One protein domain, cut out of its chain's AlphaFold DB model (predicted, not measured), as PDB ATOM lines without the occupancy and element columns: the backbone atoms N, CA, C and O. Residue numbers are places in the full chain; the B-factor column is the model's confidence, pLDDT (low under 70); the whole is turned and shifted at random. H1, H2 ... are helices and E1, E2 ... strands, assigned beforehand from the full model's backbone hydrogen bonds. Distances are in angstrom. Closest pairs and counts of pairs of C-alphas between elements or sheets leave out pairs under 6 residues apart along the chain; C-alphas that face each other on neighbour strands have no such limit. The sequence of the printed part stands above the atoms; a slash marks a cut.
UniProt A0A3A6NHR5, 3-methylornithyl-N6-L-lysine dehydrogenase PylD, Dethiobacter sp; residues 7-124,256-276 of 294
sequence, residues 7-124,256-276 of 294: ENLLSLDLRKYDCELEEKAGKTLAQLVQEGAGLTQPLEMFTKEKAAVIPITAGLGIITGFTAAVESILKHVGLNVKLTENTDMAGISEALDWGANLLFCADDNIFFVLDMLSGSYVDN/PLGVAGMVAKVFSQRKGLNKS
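This is residues 7 to 124 and 256 to 276 of the 294 residues of the protein "3-methylornithyl-N6-L-lysine dehydrogenase PylD" of Dethiobacter sp (UniProt A0A3A6NHR5). A twisted five-strand sheet lies between helices: H4 and the long H6 cover one face and H5 packs over the other, three layers in all. Beyond H6, H2 packs on it on the side away from the sheet, with H1 farther out and the short H3 near edge strand E2. The printed part has 139 residues with six named helices and five named strands, in the order H1 H2 H3 E1 H4 E2 H5 E3 E4 E5 H6; the mixed sheet runs E2 E1 E3 E4 E5, and the class is mixed, helices and strands. It is compact, with a radius of gyration of the C-alphas of 14.8 A, and spans 41 by 39 by 25 A.

Look first at E1, residues 50 to 54, the parallel neighbour of E2, residues 80 to 83, and of E3, residues 102 to 106; within hydrogen-bond range are N 51 and O 80, 2.8 A, and N 104 and O 52, 2.8 A. A meander, each strand the antiparallel neighbour of the one before, runs from E3 through E4, residues 111 to 115, to E5, residues 120 to 123, in two hairpins, with N 103 and O 114 at 2.9 A and N 113 and O 122 at 3.0 A. H4, residues 66 to 76, is on the sheet over E2 and E1 at a height of 8.2 A; its closest C-alphas to E2 are Lys 75 and Val 81, 6.0 A. On the opposite face H5, residues 88 to 97, is over E1 at a height of 9.0 A; Ala 52 and Ala 95 have their closest C-alphas, 5.6 A. E1, H4, E2 form a strand-helix-strand unit, two parallel neighbour strands with a helix between, and E2, H5, E3 a split one, with E1 between its strands; both crossovers are right-handed. H6, residues 256 to 276, is on the same face as H4 and touches it with residues 256 to 260 alone, closest C-alphas Ile 73 and Pro 256, 6.1 A. H2, residues 29 to 36, touches H6 at a shallow tilt of 32 degrees, closest C-alphas Val 33 and Ala 264, 4.8 A. H1, residues 14 to 25, only just touches H2, with 3 pairs of C-alphas within 8 A, made by residues 17 to 21 of H1 alone; the closest are Asp 18 and Leu 29, 5.9 A. H3, residues 43 to 48, is only just not on the sheet, with 4 pairs of C-alphas within 10 A. Every O i to N i+4 pair is within hydrogen-bond range in H1, H2, H4, H5 and H6; in H3 it is 0 of 2, with 2 of 3 O i to N i+3 pairs.

Find C-alpha 14 at (0.755, 10.794, -39.706), where H1 begins. H6 runs 30.5 A to C-alpha 276 at (-13.677, 42.281, -47.794); H4 measures 15.3 A and E4 13.5 A.

Residues 125 to 255 are cut out, and C-alphas 124 and 256 are 11.2 A apart across the cut. The link from E1 to H4, 11 residues, is long. Confidence is under 70 at residues 10 to 11, 40 to 45 and 272 to 276.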
ATOM      1  N   GLU A   7      16.923  12.040 -41.997       74.50
ATOM      2  CA  GLU A   7      16.594  11.338 -40.748       74.50
ATOM      3  C   GLU A   7      15.379  11.924 -40.011       74.50
ATOM      4  O   GLU A   7      14.646  11.184 -39.363       74.50
ATOM      5  N   ASN A   8      15.106  13.226 -40.163       75.31
ATOM      6  CA  ASN A   8      13.934  13.878 -39.571       75.31
ATOM      7  C   ASN A   8      12.626  13.548 -40.312       75.31
ATOM      8  O   ASN A   8      11.550  13.878 -39.821       75.31
ATOM      9  N   LEU A   9      12.713  12.943 -41.502       77.56
ATOM     10  CA  LEU A   9      11.588  12.736 -42.420       77.56
ATOM     11  C   LEU A   9      11.209  11.256 -42.577       77.56
ATOM     12  O   LEU A   9      10.055  10.946 -42.854       77.56
ATOM     13  N   LEU A  10      12.164  10.339 -42.379       62.72
ATOM     14  CA  LEU A  10      11.976   8.890 -42.559       62.72
ATOM     15  C   LEU A  10      11.027   8.239 -41.533       62.72
ATOM     16  O   LEU A  10      10.577   7.118 -41.753       62.72
ATOM     17  N   SER A  11      10.722   8.915 -40.427       63.97
ATOM     18  CA  SER A  11       9.908   8.397 -39.317       63.97
ATOM     19  C   SER A  11       8.482   8.960 -39.270       63.97
ATOM     20  O   SER A  11       7.790   8.800 -38.262       63.97
ATOM     21  N   LEU A  12       8.034   9.636 -40.333       81.94
ATOM     22  CA  LEU A  12       6.761  10.345 -40.318       81.94
ATOM     23  C   LEU A  12       5.555   9.400 -40.475       81.94
ATOM     24  O   LEU A  12       5.141   9.075 -41.586       81.94
ATOM     25  N   ASP A  13       4.956   9.011 -39.350       91.62
ATOM     26  CA  ASP A  13       3.662   8.322 -39.294       91.62
ATOM     27  C   ASP A  13       2.550   9.306 -38.897       91.62
ATOM     28  O   ASP A  13       2.355   9.626 -37.723       91.62
ATOM     29  N   LEU A  14       1.808   9.791 -39.894       94.25
ATOM     30  CA  LEU A  14       0.755  10.794 -39.706       94.25
ATOM     31  C   LEU A  14      -0.477  10.259 -38.970       94.25
ATOM     32  O   LEU A  14      -1.161  11.027 -38.299       94.25
ATOM     33  N   ARG A  15      -0.745   8.949 -39.036       94.94
ATOM     34  CA  ARG A  15      -1.861   8.338 -38.295       94.94
ATOM     35  C   ARG A  15      -1.536   8.243 -36.815       94.94
ATOM     36  O   ARG A  15      -2.371   8.578 -35.978       94.94
ATOM     37  N   LYS A  16      -0.307   7.835 -36.497       94.88
ATOM     38  CA  LYS A  16       0.191   7.895 -35.124       94.88
ATOM     39  C   LYS A  16       0.194   9.337 -34.618       94.88
ATOM     40  O   LYS A  16      -0.261   9.578 -33.506       94.88
ATOM     41  N   TYR A  17       0.653  10.285 -35.436       95.19
ATOM     42  CA  TYR A  17       0.684  11.692 -35.045       95.19
ATOM     43  C   TYR A  17      -0.712  12.267 -34.775       95.19
ATOM     44  O   TYR A  17      -0.884  12.983 -33.793       95.19
ATOM     45  N   ASP A  18      -1.724  11.902 -35.567       96.44
ATOM     46  CA  ASP A  18      -3.117  12.261 -35.276       96.44
ATOM     47  C   ASP A  18      -3.578  11.722 -33.920       96.44
ATOM     48  O   ASP A  18      -4.138  12.485 -33.142       96.44
ATOM     49  N   CYS A  19      -3.281  10.458 -33.593       96.25
ATOM     50  CA  CYS A  19      -3.627   9.891 -32.284       96.25
ATOM     51  C   CYS A  19      -2.972  10.682 -31.138       96.25
ATOM     52  O   CYS A  19      -3.597  10.936 -30.108       96.25
ATOM     53  N   GLU A  20      -1.715  11.098 -31.317       95.44
ATOM     54  CA  GLU A  20      -1.017  11.933 -30.339       95.44
ATOM     55  C   GLU A  20      -1.646  13.325 -30.211       95.44
ATOM     56  O   GLU A  20      -1.810  13.824 -29.098       95.44
ATOM     57  N   LEU A  21      -2.001  13.970 -31.324       96.12
ATOM     58  CA  LEU A  21      -2.661  15.276 -31.314       96.12
ATOM     59  C   LEU A  21      -4.073  15.203 -30.726       96.12
ATOM     60  O   LEU A  21      -4.489  16.125 -30.027       96.12
ATOM     61  N   GLU A  22      -4.801  14.115 -30.946       96.19
ATOM     62  CA  GLU A  22      -6.101  13.886 -30.322       96.19
ATOM     63  C   GLU A  22      -5.967  13.731 -28.808       96.19
ATOM     64  O   GLU A  22      -6.702  14.381 -28.066       96.19
ATOM     65  N   GLU A  23      -4.986  12.961 -28.334       95.81
ATOM     66  CA  GLU A  23      -4.731  12.811 -26.899       95.81
ATOM     67  C   GLU A  23      -4.307  14.136 -26.239       95.81
ATOM     68  O   GLU A  23      -4.714  14.425 -25.113       95.81
ATOM     69  N   LYS A  24      -3.501  14.952 -26.930       95.38
ATOM     70  CA  LYS A  24      -2.888  16.173 -26.370       95.38
ATOM     71  C   LYS A  24      -3.740  17.432 -26.568       95.38
ATOM     72  O   LYS A  24      -3.770  18.307 -25.710       95.38
ATOM     73  N   ALA A  25      -4.403  17.566 -27.709       93.62
ATOM     74  CA  ALA A  25      -5.116  18.775 -28.130       93.62
ATOM     75  C   ALA A  25      -6.578  18.516 -28.539       93.62
ATOM     76  O   ALA A  25      -7.273  19.456 -28.940       93.62
ATOM     77  N   GLY A  26      -7.060  17.271 -28.439       94.31
ATOM     78  CA  GLY A  26      -8.447  16.893 -28.730       94.31
ATOM     79  C   GLY A  26      -8.822  16.967 -30.210       94.31
ATOM     80  O   GLY A  26     -10.006  17.119 -30.521       94.31
ATOM     81  N   LYS A  27      -7.835  16.979 -31.114       94.19
ATOM     82  CA  LYS A  27      -8.028  17.210 -32.551       94.19
ATOM     83  C   LYS A  27      -7.006  16.447 -33.384       94.19
ATOM     84  O   LYS A  27      -5.837  16.428 -33.024       94.19
ATOM     85  N   THR A  28      -7.417  15.952 -34.547       95.50
ATOM     86  CA  THR A  28      -6.478  15.516 -35.595       95.50
ATOM     87  C   THR A  28      -5.808  16.710 -36.276       95.50
ATOM     88  O   THR A  28      -6.286  17.848 -36.185       95.50
ATOM     89  N   LEU A  29      -4.739  16.467 -37.036       95.38
ATOM     90  CA  LEU A  29      -4.055  17.492 -37.824       95.38
ATOM     91  C   LEU A  29      -5.019  18.202 -38.785       95.38
ATOM     92  O   LEU A  29      -5.046  19.429 -38.847       95.38
ATOM     93  N   ALA A  30      -5.866  17.443 -39.483       93.12
ATOM     94  CA  ALA A  30      -6.850  17.988 -40.419       93.12
ATOM     95  C   ALA A  30      -7.897  18.877 -39.712       93.12
ATOM     96  O   ALA A  30      -8.262  19.947 -40.207       93.12
ATOM     97  N   GLN A  31      -8.343  18.483 -38.515       93.00
ATOM     98  CA  GLN A  31      -9.259  19.292 -37.708       93.00
ATOM     99  C   GLN A  31      -8.593  20.568 -37.174       93.00
ATOM    100  O   GLN A  31      -9.243  21.616 -37.128       93.00
ATOM    101  N   LEU A  32      -7.304  20.516 -36.811       93.31
ATOM    102  CA  LEU A  32      -6.535  21.713 -36.455       93.31
ATOM    103  C   LEU A  32      -6.422  22.679 -37.640       93.31
ATOM    104  O   LEU A  32      -6.611  23.879 -37.448       93.31
ATOM    105  N   VAL A  33      -6.196  22.179 -38.862       93.00
ATOM    106  CA  VAL A  33      -6.197  23.008 -40.083       93.00
ATOM    107  C   VAL A  33      -7.539  23.703 -40.269       93.00
ATOM    108  O   VAL A  33      -7.582  24.919 -40.463       93.00
ATOM    109  N   GLN A  34      -8.637  22.952 -40.186       90.31
ATOM    110  CA  GLN A  34      -9.985  23.489 -40.363       90.31
ATOM    111  C   GLN A  34     -10.291  24.593 -39.340       90.31
ATOM    112  O   GLN A  34     -10.737  25.686 -39.704       90.31
ATOM    113  N   GLU A  35     -10.028  24.328 -38.059       90.88
ATOM    114  CA  GLU A  35     -10.314  25.271 -36.977       90.88
ATOM    115  C   GLU A  35      -9.373  26.486 -37.024       90.88
ATOM    116  O   GLU A  35      -9.831  27.623 -36.895       90.88
ATOM    117  N   GLY A  36      -8.085  26.274 -37.313       87.81
ATOM    118  CA  GLY A  36      -7.087  27.332 -37.496       87.81
ATOM    119  C   GLY A  36      -7.367  28.231 -38.707       87.81
ATOM    120  O   GLY A  36      -7.126  29.438 -38.660       87.81
ATOM    121  N   ALA A  37      -7.962  27.683 -39.769       87.00
ATOM    122  CA  ALA A  37      -8.467  28.450 -40.908       87.00
ATOM    123  C   ALA A  37      -9.776  29.208 -40.596       87.00
ATOM    124  O   ALA A  37     -10.260  30.008 -41.405       87.00
ATOM    125  N   GLY A  38     -10.381  28.952 -39.433       85.38
ATOM    126  CA  GLY A  38     -11.684  29.478 -39.043       85.38
ATOM    127  C   GLY A  38     -12.824  28.935 -39.906       85.38
ATOM    128  O   GLY A  38     -13.803  29.649 -40.138       85.38
ATOM    129  N   LEU A  39     -12.701  27.725 -40.448       78.56
ATOM    130  CA  LEU A  39     -13.699  27.114 -41.321       78.56
ATOM    131  C   LEU A  39     -14.745  26.364 -40.491       78.56
ATOM    132  O   LEU A  39     -14.427  25.526 -39.656       78.56
ATOM    133  N   THR A  40     -16.019  26.673 -40.730       68.19
ATOM    134  CA  THR A  40     -17.163  26.001 -40.089       68.19
ATOM    135  C   THR A  40     -17.720  24.854 -40.932       68.19
ATOM    136  O   THR A  40     -18.556  24.103 -40.446       68.19
ATOM    137  N   GLN A  41     -17.293  24.743 -42.194       55.50
ATOM    138  CA  GLN A  41     -17.719  23.701 -43.131       55.50
ATOM    139  C   GLN A  41     -16.687  22.560 -43.205       55.50
ATOM    140  O   GLN A  41     -15.527  22.795 -42.863       55.50
ATOM    141  N   PRO A  42     -17.105  21.341 -43.610       56.94
ATOM    142  CA  PRO A  42     -16.281  20.139 -43.520       56.94
ATOM    143  C   PRO A  42     -15.048  20.161 -44.435       56.94
ATOM    144  O   PRO A  42     -14.979  20.912 -45.409       56.94
ATOM    145  N   LEU A  43     -14.120  19.240 -44.152       59.47
ATOM    146  CA  LEU A  43     -12.892  18.942 -44.909       59.47
ATOM    147  C   LEU A  43     -13.098  18.746 -46.424       59.47
ATOM    148  O   LEU A  43     -12.149  18.874 -47.191       59.47
ATOM    149  N   GLU A  44     -14.328  18.485 -46.874       61.28
ATOM    150  CA  GLU A  44     -14.694  18.332 -48.287       61.28
ATOM    151  C   GLU A  44     -14.259  19.519 -49.160       61.28
ATOM    152  O   GLU A  44     -13.965  19.331 -50.340       61.28
ATOM    153  N   MET A  45     -14.145  20.730 -48.600       64.94
ATOM    154  CA  MET A  45     -13.629  21.876 -49.356       64.94
ATOM    155  C   MET A  45     -12.160  21.724 -49.767       64.94
ATOM    156  O   MET A  45     -11.788  22.209 -50.832       64.94
ATOM    157  N   PHE A  46     -11.341  21.025 -48.976       76.00
ATOM    158  CA  PHE A  46      -9.929  20.809 -49.295       76.00
ATOM    159  C   PHE A  46      -9.750  19.837 -50.463       76.00
ATOM    160  O   PHE A  46      -8.823  19.992 -51.249       76.00
ATOM    161  N   THR A  47     -10.686  18.908 -50.667       76.06
ATOM    162  CA  THR A  47     -10.578  17.893 -51.734       76.06
ATOM    163  C   THR A  47     -10.623  18.476 -53.152       76.06
ATOM    164  O   THR A  47     -10.167  17.844 -54.104       76.06
ATOM    165  N   LYS A  48     -11.152  19.698 -53.303       84.88
ATOM    166  CA  LYS A  48     -11.202  20.431 -54.580       84.88
ATOM    167  C   LYS A  48      -9.939  21.243 -54.855       84.88
ATOM    168  O   LYS A  48      -9.754  21.727 -55.968       84.88
ATOM    169  N   GLU A  49      -9.099  21.415 -53.846       92.94
ATOM    170  CA  GLU A  49      -7.921  22.266 -53.886       92.94
ATOM    171  C   GLU A  49      -6.731  21.430 -54.345       92.94
ATOM    172  O   GLU A  49      -6.477  20.342 -53.822       92.94
ATOM    173  N   LYS A  50      -6.031  21.926 -55.366       96.88
ATOM    174  CA  LYS A  50      -4.953  21.213 -56.044       96.88
ATOM    175  C   LYS A  50      -3.613  21.803 -55.633       96.88
ATOM    176  O   LYS A  50      -3.233  22.876 -56.100       96.88
ATOM    177  N   ALA A  51      -2.893  21.090 -54.781       98.12
ATOM    178  CA  ALA A  51      -1.562  21.475 -54.347       98.12
ATOM    179  C   ALA A  51      -0.483  20.758 -55.163       98.12
ATOM    180  O   ALA A  51      -0.485  19.535 -55.278       98.12
ATOM    181  N   ALA A  52       0.466  21.510 -55.703       98.50
ATOM    182  CA  ALA A  52       1.688  20.954 -56.253       98.50
ATOM    183  C   ALA A  52       2.835  21.140 -55.263       98.50
ATOM    184  O   ALA A  52       3.003  22.224 -54.702       98.50
ATOM    185  N   VAL A  53       3.628  20.092 -55.065       98.50
ATOM    186  CA  VAL A  53       4.902  20.174 -54.342       98.50
ATOM    187  C   VAL A  53       6.008  20.150 -55.379       98.50
ATOM    188  O   VAL A  53       6.105  19.188 -56.139       98.50
ATOM    189  N   ILE A  54       6.815  21.206 -55.423       98.19
ATOM    190  CA  ILE A  54       7.816  21.399 -56.472       98.19
ATOM    191  C   ILE A  54       9.210  21.273 -55.849       98.19
ATOM    192  O   ILE A  54       9.549  22.064 -54.961       98.19
ATOM    193  N   PRO A  55      10.036  20.298 -56.267       97.00
ATOM    194  CA  PRO A  55      11.425  20.233 -55.840       97.00
ATOM    195  C   PRO A  55      12.203  21.432 -56.390       97.00
ATOM    196  O   PRO A  55      12.155  21.721 -57.586       97.00
ATOM    197  N   ILE A  56      12.943  22.110 -55.517       96.25
ATOM    198  CA  ILE A  56      13.779  23.258 -55.870       96.25
ATOM    199  C   ILE A  56      15.244  22.861 -55.702       96.25
ATOM    200  O   ILE A  56      15.624  22.258 -54.695       96.25
ATOM    201  N   THR A  57      16.061  23.168 -56.707       95.81
ATOM    202  CA  THR A  57      17.495  22.838 -56.732       95.81
ATOM    203  C   THR A  57      18.384  24.001 -56.304       95.81
ATOM    204  O   THR A  57      19.576  23.800 -56.065       95.81
ATOM    205  N   ALA A  58      17.823  25.205 -56.174       93.19
ATOM    206  CA  ALA A  58      18.542  26.384 -55.705       93.19
ATOM    207  C   ALA A  58      19.197  26.162 -54.326       93.19
ATOM    208  O   ALA A  58      18.664  25.468 -53.460       93.19
ATOM    209  N   GLY A  59      20.360  26.787 -54.119       90.50
ATOM    210  CA  GLY A  59      21.121  26.678 -52.874       90.50
ATOM    211  C   GLY A  59      21.841  25.333 -52.733       90.50
ATOM    212  O   GLY A  59      22.588  24.920 -53.617       90.50
ATOM    213  N   LEU A  60      21.639  24.654 -51.609       89.19
ATOM    214  CA  LEU A  60      22.208  23.354 -51.252       89.19
ATOM    215  C   LEU A  60      21.420  22.178 -51.860       89.19
ATOM    216  O   LEU A  60      21.591  21.029 -51.432       89.19
ATOM    217  N   GLY A  61      20.532  22.457 -52.815       91.19
ATOM    218  CA  GLY A  61      19.792  21.468 -53.586       91.19
ATOM    219  C   GLY A  61      18.639  20.798 -52.840       91.19
ATOM    220  O   GLY A  61      18.161  21.251 -51.799       91.19
ATOM    221  N   ILE A  62      18.200  19.668 -53.388       90.00
ATOM    222  CA  ILE A  62      17.042  18.923 -52.892       90.00
ATOM    223  C   ILE A  62      17.395  18.183 -51.597       90.00
ATOM    224  O   ILE A  62      18.381  17.449 -51.526       90.00
ATOM    225  N   ILE A  63      16.541  18.321 -50.582       86.81
ATOM    226  CA  ILE A  63      16.580  17.477 -49.382       86.81
ATOM    227  C   ILE A  63      15.833  16.178 -49.694       86.81
ATOM    228  O   ILE A  63      14.620  16.187 -49.922       86.81
ATOM    229  N   THR A  64      16.542  15.049 -49.689       87.50
ATOM    230  CA  THR A  64      15.946  13.732 -49.944       87.50
ATOM    231  C   THR A  64      14.782  13.458 -48.990       87.50
ATOM    232  O   THR A  64      14.928  13.535 -47.771       87.50
ATOM    233  N   GLY A  65      13.618  13.132 -49.557       89.44
ATOM    234  CA  GLY A  65      12.396  12.819 -48.811       89.44
ATOM    235  C   GLY A  65      11.566  14.030 -48.372       89.44
ATOM    236  O   GLY A  65      10.431  13.834 -47.948       89.44
ATOM    237  N   PHE A  66      12.061  15.267 -48.500       92.62
ATOM    238  CA  PHE A  66      11.327  16.459 -48.046       92.62
ATOM    239  C   PHE A  66      10.028  16.669 -48.819       92.62
ATOM    240  O   PHE A  66       8.961  16.767 -48.222       92.62
ATOM    241  N   THR A  67      10.099  16.682 -50.148       94.50
ATOM    242  CA  THR A  67       8.920  16.900 -50.994       94.50
ATOM    243  C   THR A  67       7.892  15.777 -50.852       94.50
ATOM    244  O   THR A  67       6.700  16.059 -50.771       94.50
ATOM    245  N   ALA A  68       8.341  14.527 -50.715       94.31
ATOM    246  CA  ALA A  68       7.471  13.384 -50.431       94.31
ATOM    247  C   ALA A  68       6.789  13.492 -49.052       94.31
ATOM    248  O   ALA A  68       5.608  13.175 -48.912       94.31
ATOM    249  N   ALA A  69       7.498  13.982 -48.029       95.44
ATOM    250  CA  ALA A  69       6.916  14.218 -46.711       95.44
ATOM    251  C   ALA A  69       5.858  15.335 -46.751       95.44
ATOM    252  O   ALA A  69       4.761  15.150 -46.225       95.44
ATOM    253  N   VAL A  70       6.151  16.459 -47.421       96.94
ATOM    254  CA  VAL A  70       5.177  17.545 -47.636       96.94
ATOM    255  C   VAL A  70       3.956  17.023 -48.391       96.94
ATOM    256  O   VAL A  70       2.832  17.260 -47.958       96.94
ATOM    257  N   GLU A  71       4.152  16.260 -49.469       96.75
ATOM    258  CA  GLU A  71       3.059  15.643 -50.227       96.75
ATOM    259  C   GLU A  71       2.173  14.763 -49.334       96.75
ATOM    260  O   GLU A  71       0.949  14.902 -49.353       96.75
ATOM    261  N   SER A  72       2.783  13.893 -48.523       96.25
ATOM    262  CA  SER A  72       2.072  13.012 -47.589       96.25
ATOM    263  C   SER A  72       1.232  13.805 -46.583       96.25
ATOM    264  O   SER A  72       0.049  13.515 -46.407       96.25
ATOM    265  N   ILE A  73       1.798  14.865 -45.991       97.06
ATOM    266  CA  ILE A  73       1.080  15.747 -45.058       97.06
ATOM    267  C   ILE A  73      -0.103  16.428 -45.752       97.06
ATOM    268  O   ILE A  73      -1.209  16.432 -45.215       97.06
ATOM    269  N   LEU A  74       0.107  16.981 -46.949       96.88
ATOM    270  CA  LEU A  74      -0.936  17.682 -47.700       96.88
ATOM    271  C   LEU A  74      -2.089  16.741 -48.094       96.88
ATOM    272  O   LEU A  74      -3.257  17.116 -47.973       96.88
ATOM    273  N   LYS A  75      -1.782  15.502 -48.501       95.38
ATOM    274  CA  LYS A  75      -2.795  14.467 -48.768       95.38
ATOM    275  C   LYS A  75      -3.551  14.100 -47.493       95.38
ATOM    276  O   LYS A  75      -4.775  14.005 -47.515       95.38
ATOM    277  N   HIS A  76      -2.838  13.951 -46.378       94.81
ATOM    278  CA  HIS A  76      -3.413  13.595 -45.078       94.81
ATOM    279  C   HIS A  76      -4.374  14.658 -44.533       94.81
ATOM    280  O   HIS A  76      -5.402  14.315 -43.959       94.81
ATOM    281  N   VAL A  77      -4.104  15.948 -44.766       93.12
ATOM    282  CA  VAL A  77      -5.043  17.033 -44.404       93.12
ATOM    283  C   VAL A  77      -6.220  17.179 -45.380       93.12
ATOM    284  O   VAL A  77      -7.129  17.965 -45.118       93.12
ATOM    285  N   GLY A  78      -6.238  16.415 -46.479       93.12
ATOM    286  CA  GLY A  78      -7.378  16.299 -47.393       93.12
ATOM    287  C   GLY A  78      -7.271  17.082 -48.705       93.12
ATOM    288  O   GLY A  78      -8.294  17.272 -49.362       93.12
ATOM    289  N   LEU A  79      -6.080  17.549 -49.097       94.75
ATOM    290  CA  LEU A  79      -5.866  18.204 -50.395       94.75
ATOM    291  C   LEU A  79      -5.688  17.180 -51.525       94.75
ATOM    292  O   LEU A  79      -5.232  16.056 -51.304       94.75
ATOM    293  N   ASN A  80      -5.977  17.592 -52.761       95.94
ATOM    294  CA  ASN A  80      -5.542  16.861 -53.949       95.94
ATOM    295  C   ASN A  80      -4.110  17.293 -54.281       95.94
ATOM    296  O   ASN A  80      -3.880  18.465 -54.570       95.94
ATOM    297  N   VAL A  81      -3.140  16.380 -54.209       97.69
ATOM    298  CA  VAL A  81      -1.717  16.742 -54.252       97.69
ATOM    299  C   VAL A  81      -0.974  15.982 -55.334       97.69
ATOM    300  O   VAL A  81      -1.132  14.763 -55.447       97.69
ATOM    301  N   LYS A  82      -0.110  16.693 -56.064       97.44
ATOM    302  CA  LYS A  82       0.848  16.116 -57.006       97.44
ATOM    303  C   LYS A  82       2.268  16.597 -56.685       97.44
ATOM    304  O   LYS A  82       2.518  17.798 -56.619       97.44
ATOM    305  N   LEU A  83       3.198  15.665 -56.504       97.94
ATOM    306  CA  LEU A  83       4.630  15.952 -56.587       97.94
ATOM    307  C   LEU A  83       5.023  16.069 -58.065       97.94
ATOM    308  O   LEU A  83       4.695  15.178 -58.848       97.94
ATOM    309  N   THR A  84       5.683  17.160 -58.450       98.12
ATOM    310  CA  THR A  84       6.145  17.330 -59.833       98.12
ATOM    311  C   THR A  84       7.341  16.432 -60.116       98.12
ATOM    312  O   THR A  84       8.202  16.238 -59.253       98.12
ATOM    313  N   GLU A  85       7.402  15.882 -61.326       96.88
ATOM    314  CA  GLU A  85       8.557  15.104 -61.791       96.88
ATOM    315  C   GLU A  85       9.751  16.025 -62.062       96.88
ATOM    316  O   GLU A  85      10.900  15.673 -61.792       96.88
ATOM    317  N   ASN A  86       9.466  17.229 -62.562       97.81
ATOM    318  CA  ASN A  86      10.467  18.241 -62.867       97.81
ATOM    319  C   ASN A  86      10.737  19.168 -61.674       97.81
ATOM    320  O   ASN A  86       9.896  19.342 -60.787       97.81
ATOM    321  N   THR A  87      11.907  19.807 -61.684       97.81
ATOM    322  CA  THR A  87      12.338  20.764 -60.657       97.81
ATOM    323  C   THR A  87      12.158  22.212 -61.111       97.81
ATOM    324  O   THR A  87      11.978  22.497 -62.302       97.81
ATOM    325  N   ASP A  88      12.237  23.139 -60.158       97.12
ATOM    326  CA  ASP A  88      12.350  24.580 -60.404       97.12
ATOM    327  C   ASP A  88      11.262  25.100 -61.370       97.12
ATOM    328  O   ASP A  88      10.072  24.843 -61.184       97.12
ATOM    329  N   MET A  89      11.648  25.830 -62.421       97.69
ATOM    330  CA  MET A  89      10.719  26.418 -63.391       97.69
ATOM    331  C   MET A  89       9.952  25.375 -64.209       97.69
ATOM    332  O   MET A  89       8.779  25.587 -64.517       97.69
ATOM    333  N   ALA A  90      10.584  24.250 -64.551       98.25
ATOM    334  CA  ALA A  90       9.920  23.174 -65.282       98.25
ATOM    335  C   ALA A  90       8.869  22.481 -64.400       98.25
ATOM    336  O   ALA A  90       7.770  22.190 -64.866       98.25
ATOM    337  N   GLY A  91       9.163  22.310 -63.107       98.25
ATOM    338  CA  GLY A  91       8.195  21.838 -62.117       98.25
ATOM    339  C   GLY A  91       7.024  22.808 -61.933       98.25
ATOM    340  O   GLY A  91       5.874  22.381 -61.900       98.25
ATOM    341  N   ILE A  92       7.279  24.122 -61.905       97.81
ATOM    342  CA  ILE A  92       6.201  25.127 -61.897       97.81
ATOM    343  C   ILE A  92       5.309  24.973 -63.136       97.81
ATOM    344  O   ILE A  92       4.090  24.944 -62.993       97.81
ATOM    345  N   SER A  93       5.888  24.834 -64.334       98.25
ATOM    346  CA  SER A  93       5.108  24.615 -65.562       98.25
ATOM    347  C   SER A  93       4.227  23.368 -65.454       98.25
ATOM    348  O   SER A  93       3.026  23.443 -65.689       98.25
ATOM    349  N   GLU A  94       4.796  22.247 -65.005       98.44
ATOM    350  CA  GLU A  94       4.071  20.985 -64.820       98.44
ATOM    351  C   GLU A  94       2.901  21.116 -63.828       98.44
ATOM    352  O   GLU A  94       1.813  20.570 -64.042       98.44
ATOM    353  N   ALA A  95       3.109  21.853 -62.735       98.25
ATOM    354  CA  ALA A  95       2.074  22.130 -61.747       98.25
ATOM    355  C   ALA A  95       0.918  22.950 -62.340       98.25
ATOM    356  O   ALA A  95      -0.253  22.655 -62.075       98.25
ATOM    357  N   LEU A  96       1.239  23.963 -63.148       97.25
ATOM    358  CA  LEU A  96       0.251  24.816 -63.806       97.25
ATOM    359  C   LEU A  96      -0.542  24.052 -64.870       97.25
ATOM    360  O   LEU A  96      -1.767  24.172 -64.892       97.25
ATOM    361  N   ASP A  97       0.110  23.206 -65.671       98.06
ATOM    362  CA  ASP A  97      -0.553  22.358 -66.674       98.06
ATOM    363  C   ASP A  97      -1.560  21.389 -66.032       98.06
ATOM    364  O   ASP A  97      -2.627  21.106 -66.581       98.06
ATOM    365  N   TRP A  98      -1.268  20.914 -64.819       97.94
ATOM    366  CA  TRP A  98      -2.190  20.087 -64.033       97.94
ATOM    367  C   TRP A  98      -3.344  20.884 -63.379       97.94
ATOM    368  O   TRP A  98      -4.329  20.311 -62.879       97.94
ATOM    369  N   GLY A  99      -3.255  22.214 -63.397       97.12
ATOM    370  CA  GLY A  99      -4.210  23.131 -62.783       97.12
ATOM    371  C   GLY A  99      -4.048  23.250 -61.269       97.12
ATOM    372  O   GLY A  99      -5.051  23.396 -60.567       97.12
ATOM    373  N   ALA A 100      -2.820  23.133 -60.753       97.75
ATOM    374  CA  ALA A 100      -2.535  23.415 -59.350       97.75
ATOM    375  C   ALA A 100      -2.879  24.869 -59.015       97.75
ATOM    376  O   ALA A 100      -2.537  25.797 -59.747       97.75
ATOM    377  N   ASN A 101      -3.532  25.068 -57.876       96.81
ATOM    378  CA  ASN A 101      -3.866  26.389 -57.360       96.81
ATOM    379  C   ASN A 101      -3.102  26.742 -56.073       96.81
ATOM    380  O   ASN A 101      -3.151  27.892 -55.639       96.81
ATOM    381  N   LEU A 102      -2.374  25.781 -55.503       98.12
ATOM    382  CA  LEU A 102      -1.418  25.974 -54.419       98.12
ATOM    383  C   LEU A 102      -0.060  25.416 -54.852       98.12
ATOM    384  O   LEU A 102       0.019  24.250 -55.230       98.12
ATOM    385  N   LEU A 103       1.004  26.213 -54.782       98.44
ATOM    386  CA  LEU A 103       2.362  25.771 -55.118       98.44
ATOM    387  C   LEU A 103       3.236  25.800 -53.865       98.44
ATOM    388  O   LEU A 103       3.459  26.870 -53.306       98.44
ATOM    389  N   PHE A 104       3.718  24.642 -53.423       98.44
ATOM    390  CA  PHE A 104       4.640  24.508 -52.296       98.44
ATOM    391  C   PHE A 104       6.075  24.412 -52.809       98.44
ATOM    392  O   PHE A 104       6.425  23.456 -53.504       98.44
ATOM    393  N   CYS A 105       6.900  25.381 -52.412       95.88
ATOM    394  CA  CYS A 105       8.293  25.505 -52.833       95.88
ATOM    395  C   CYS A 105       9.176  25.809 -51.620       95.88
ATOM    396  O   CYS A 105       8.813  26.634 -50.777       95.88
ATOM    397  N   ALA A 106      10.345  25.174 -51.543       94.69
ATOM    398  CA  ALA A 106      11.313  25.426 -50.482       94.69
ATOM    399  C   ALA A 106      12.739  25.460 -51.026       94.69
ATOM    400  O   ALA A 106      13.161  24.500 -51.663       94.69
ATOM    401  N   ASP A 107      13.475  26.524 -50.717       91.94
ATOM    402  CA  ASP A 107      14.935  26.562 -50.802       91.94
ATOM    403  C   ASP A 107      15.542  26.631 -49.383       91.94
ATOM    404  O   ASP A 107      14.851  26.427 -48.380       91.94
ATOM    405  N   ASP A 108      16.841  26.912 -49.267       88.44
ATOM    406  CA  ASP A 108      17.502  27.004 -47.958       88.44
ATOM    407  C   ASP A 108      17.088  28.214 -47.112       88.44
ATOM    408  O   ASP A 108      17.440  28.267 -45.935       88.44
ATOM    409  N   ASN A 109      16.403  29.204 -47.688       87.50
ATOM    410  CA  ASN A 109      16.097  30.489 -47.059       87.50
ATOM    411  C   ASN A 109      14.603  30.693 -46.790       87.50
ATOM    412  O   ASN A 109      14.229  31.350 -45.801       87.50
ATOM    413  N   ILE A 110      13.764  30.171 -47.683       89.50
ATOM    414  CA  ILE A 110      12.318  30.305 -47.658       89.50
ATOM    415  C   ILE A 110      11.653  28.967 -47.978       89.50
ATOM    416  O   ILE A 110      11.971  28.294 -48.951       89.50
ATOM    417  N   PHE A 111      10.668  28.617 -47.159       94.88
ATOM    418  CA  PHE A 111       9.679  27.598 -47.471       94.88
ATOM    419  C   PHE A 111       8.323  28.293 -47.468       94.88
ATOM    420  O   PHE A 111       7.948  28.898 -46.462       94.88
ATOM    421  N   PHE A 112       7.618  28.267 -48.594       96.31
ATOM    422  CA  PHE A 112       6.351  28.971 -48.742       96.31
ATOM    423  C   PHE A 112       5.345  28.184 -49.580       96.31
ATOM    424  O   PHE A 112       5.693  27.257 -50.312       96.31
ATOM    425  N   VAL A 113       4.082  28.585 -49.454       97.94
ATOM    426  CA  VAL A 113       3.013  28.205 -50.376       97.94
ATOM    427  C   VAL A 113       2.521  29.450 -51.097       97.94
ATOM    428  O   VAL A 113       2.216  30.453 -50.451       97.94
ATOM    429  N   LEU A 114       2.461  29.392 -52.423       97.56
ATOM    430  CA  LEU A 114       1.829  30.403 -53.264       97.56
ATOM    431  C   LEU A 114       0.389  29.990 -53.554       97.56
ATOM    432  O   LEU A 114       0.143  28.901 -54.068       97.56
ATOM    433  N   ASP A 115      -0.549  30.870 -53.236       96.00
ATOM    434  CA  ASP A 115      -1.954  30.741 -53.588       96.00
ATOM    435  C   ASP A 115      -2.213  31.448 -54.921       96.00
ATOM    436  O   ASP A 115      -2.277  32.676 -54.997       96.00
ATOM    437  N   MET A 116      -2.390  30.659 -55.978       94.56
ATOM    438  CA  MET A 116      -2.607  31.167 -57.333       94.56
ATOM    439  C   MET A 116      -3.962  31.861 -57.495       94.56
ATOM    440  O   MET A 116      -4.120  32.672 -58.405       94.56
ATOM    441  N   LEU A 117      -4.946  31.562 -56.638       91.38
ATOM    442  CA  LEU A 117      -6.273  32.176 -56.731       91.38
ATOM    443  C   LEU A 117      -6.284  33.591 -56.152       91.38
ATOM    444  O   LEU A 117      -6.987  34.460 -56.661       91.38
ATOM    445  N   SER A 118      -5.540  33.821 -55.070       90.06
ATOM    446  CA  SER A 118      -5.452  35.134 -54.422       90.06
ATOM    447  C   SER A 118      -4.261  35.969 -54.898       90.06
ATOM    448  O   SER A 118      -4.257  37.184 -54.694       90.06
ATOM    449  N   GLY A 119      -3.235  35.332 -55.473       91.94
ATOM    450  CA  GLY A 119      -1.941  35.951 -55.766       91.94
ATOM    451  C   GLY A 119      -1.088  36.225 -54.519       91.94
ATOM    452  O   GLY A 119      -0.129  36.990 -54.596       91.94
ATOM    453  N   SER A 120      -1.431  35.650 -53.359       93.75
ATOM    454  CA  SER A 120      -0.681  35.808 -52.107       93.75
ATOM    455  C   SER A 120       0.174  34.586 -51.793       93.75
ATOM    456  O   SER A 120      -0.111  33.485 -52.250       93.75
ATOM    457  N   TYR A 121       1.182  34.744 -50.935       95.06
ATOM    458  CA  TYR A 121       1.953  33.620 -50.409       95.06
ATOM    459  C   TYR A 121       1.937  33.583 -48.878       95.06
ATOM    460  O   TYR A 121       1.689  34.592 -48.211       95.06
ATOM    461  N   VAL A 122       2.218  32.405 -48.325       95.50
ATOM    462  CA  VAL A 122       2.383  32.179 -46.887       95.50
ATOM    463  C   VAL A 122       3.770  31.608 -46.619       95.50
ATOM    464  O   VAL A 122       4.108  30.543 -47.128       95.50
ATOM    465  N   ASP A 123       4.546  32.308 -45.790       94.12
ATOM    466  CA  ASP A 123       5.832  31.840 -45.265       94.12
ATOM    467  C   ASP A 123       5.632  30.789 -44.159       94.12
ATOM    468  O   ASP A 123       4.805  30.954 -43.252       94.12
ATOM    469  N   ASN A 124       6.426  29.719 -44.218       93.81
ATOM    470  CA  ASN A 124       6.354  28.600 -43.289       93.81
ATOM    471  C   ASN A 124       6.622  29.003 -41.837       93.81
ATOM    472  O   ASN A 124       5.986  28.455 -40.943       93.81
ATOM    473  N   PRO A 256       4.944  18.349 -39.962       96.19
ATOM    474  CA  PRO A 256       3.478  18.312 -40.020       96.19
ATOM    475  C   PRO A 256       2.736  19.590 -39.634       96.19
ATOM    476  O   PRO A 256       1.966  20.091 -40.455       96.19
ATOM    477  N   LEU A 257       2.938  20.140 -38.427       95.88
ATOM    478  CA  LEU A 257       2.183  21.326 -37.999       95.88
ATOM    479  C   LEU A 257       2.580  22.572 -38.792       95.88
ATOM    480  O   LEU A 257       1.732  23.434 -39.014       95.88
ATOM    481  N   GLY A 258       3.830  22.664 -39.253       96.25
ATOM    482  CA  GLY A 258       4.279  23.751 -40.127       96.25
ATOM    483  C   GLY A 258       3.519  23.766 -41.452       96.25
ATOM    484  O   GLY A 258       2.855  24.752 -41.783       96.25
ATOM    485  N   VAL A 259       3.521  22.631 -42.155       97.31
ATOM    486  CA  VAL A 259       2.816  22.461 -43.438       97.31
ATOM    487  C   VAL A 259       1.304  22.634 -43.266       97.31
ATOM    488  O   VAL A 259       0.672  23.370 -44.024       97.31
ATOM    489  N   ALA A 260       0.717  22.028 -42.232       96.25
ATOM    490  CA  ALA A 260      -0.692  22.205 -41.885       96.25
ATOM    491  C   ALA A 260      -1.034  23.678 -41.591       96.25
ATOM    492  O   ALA A 260      -2.057  24.196 -42.048       96.25
ATOM    493  N   GLY A 261      -0.153  24.387 -40.884       96.38
ATOM    494  CA  GLY A 261      -0.271  25.819 -40.634       96.38
ATOM    495  C   GLY A 261      -0.322  26.641 -41.914       96.38
ATOM    496  O   GLY A 261      -1.124  27.572 -42.014       96.38
ATOM    497  N   MET A 262       0.489  26.283 -42.913       97.06
ATOM    498  CA  MET A 262       0.533  26.997 -44.192       97.06
ATOM    499  C   MET A 262      -0.801  26.871 -44.920       97.06
ATOM    500  O   MET A 262      -1.370  27.879 -45.343       97.06
ATOM    501  N   VAL A 263      -1.343  25.651 -44.971       95.75
ATOM    502  CA  VAL A 263      -2.683  25.372 -45.503       95.75
ATOM    503  C   VAL A 263      -3.715  26.217 -44.760       95.75
ATOM    504  O   VAL A 263      -4.398  27.039 -45.373       95.75
ATOM    505  N   ALA A 264      -3.782  26.107 -43.432       94.12
ATOM    506  CA  ALA A 264      -4.763  26.830 -42.625       94.12
ATOM    507  C   ALA A 264      -4.724  28.348 -42.869       94.12
ATOM    508  O   ALA A 264      -5.764  29.006 -42.989       94.12
ATOM    509  N   LYS A 265      -3.517  28.910 -42.995       93.81
ATOM    510  CA  LYS A 265      -3.312  30.338 -43.231       93.81
ATOM    511  C   LYS A 265      -3.806  30.779 -44.605       93.81
ATOM    512  O   LYS A 265      -4.481  31.806 -44.668       93.81
ATOM    513  N   VAL A 266      -3.536  30.013 -45.665       94.12
ATOM    514  CA  VAL A 266      -4.051  30.299 -47.018       94.12
ATOM    515  C   VAL A 266      -5.576  30.402 -46.992       94.12
ATOM    516  O   VAL A 266      -6.152  31.406 -47.418       94.12
ATOM    517  N   PHE A 267      -6.257  29.416 -46.406       90.88
ATOM    518  CA  PHE A 267      -7.723  29.419 -46.361       90.88
ATOM    519  C   PHE A 267      -8.295  30.517 -45.458       90.88
ATOM    520  O   PHE A 267      -9.315  31.129 -45.797       90.88
ATOM    521  N   SER A 268      -7.617  30.838 -44.354       88.69
ATOM    522  CA  SER A 268      -7.965  31.984 -43.508       88.69
ATOM    523  C   SER A 268      -7.874  33.310 -44.277       88.69
ATOM    524  O   SER A 268      -8.803  34.125 -44.236       88.69
ATOM    525  N   GLN A 269      -6.800  33.508 -45.054       88.50
ATOM    526  CA  GLN A 269      -6.606  34.692 -45.899       88.50
ATOM    527  C   GLN A 269      -7.682  34.795 -46.985       88.50
ATOM    528  O   GLN A 269      -8.318  35.845 -47.105       88.50
ATOM    529  N   ARG A 270      -7.978  33.701 -47.704       86.06
ATOM    530  CA  ARG A 270      -9.077  33.648 -48.689       86.06
ATOM    531  C   ARG A 270     -10.429  34.009 -48.069       86.06
ATOM    532  O   ARG A 270     -11.204  34.763 -48.658       86.06
ATOM    533  N   LYS A 271     -10.725  33.542 -46.850       76.31
ATOM    534  CA  LYS A 271     -11.956  33.911 -46.126       76.31
ATOM    535  C   LYS A 271     -11.996  35.401 -45.782       76.31
ATOM    536  O   LYS A 271     -13.049  36.030 -45.911       76.31
ATOM    537  N   GLY A 272     -10.871  35.966 -45.345       65.38
ATOM    538  CA  GLY A 272     -10.720  37.402 -45.096       65.38
ATOM    539  C   GLY A 272     -10.959  38.235 -46.357       65.38
ATOM    540  O   GLY A 272     -11.734  39.190 -46.320       65.38
ATOM    541  N   LEU A 273     -10.386  37.816 -47.488       57.91
ATOM    542  CA  LEU A 273     -10.607  38.425 -48.802       57.91
ATOM    543  C   LEU A 273     -12.082  38.348 -49.213       57.91
ATOM    544  O   LEU A 273     -12.664  39.370 -49.563       57.91
ATOM    545  N   ASN A 274     -12.733  37.195 -49.052       54.94
ATOM    546  CA  ASN A 274     -14.161  37.036 -49.343       54.94
ATOM    547  C   ASN A 274     -15.060  37.902 -48.446       54.94
ATOM    548  O   ASN A 274     -16.100  38.369 -48.906       54.94
ATOM    549  N   LYS A 275     -14.682  38.175 -47.189       50.53
ATOM    550  CA  LYS A 275     -15.397  39.149 -46.340       50.53
ATOM    551  C   LYS A 275     -15.194  40.591 -46.814       50.53
ATOM    552  O   LYS A 275     -16.147  41.365 -46.785       50.53
ATOM    553  N   SER A 276     -13.992  40.948 -47.258       43.38
ATOM    554  CA  SER A 276     -13.677  42.281 -47.794       43.38
ATOM    555  C   SER A 276     -14.341  42.533 -49.152       43.38
ATOM    556  O   SER A 276     -14.861  43.622 -49.386       43.38
TER     557      SER A 276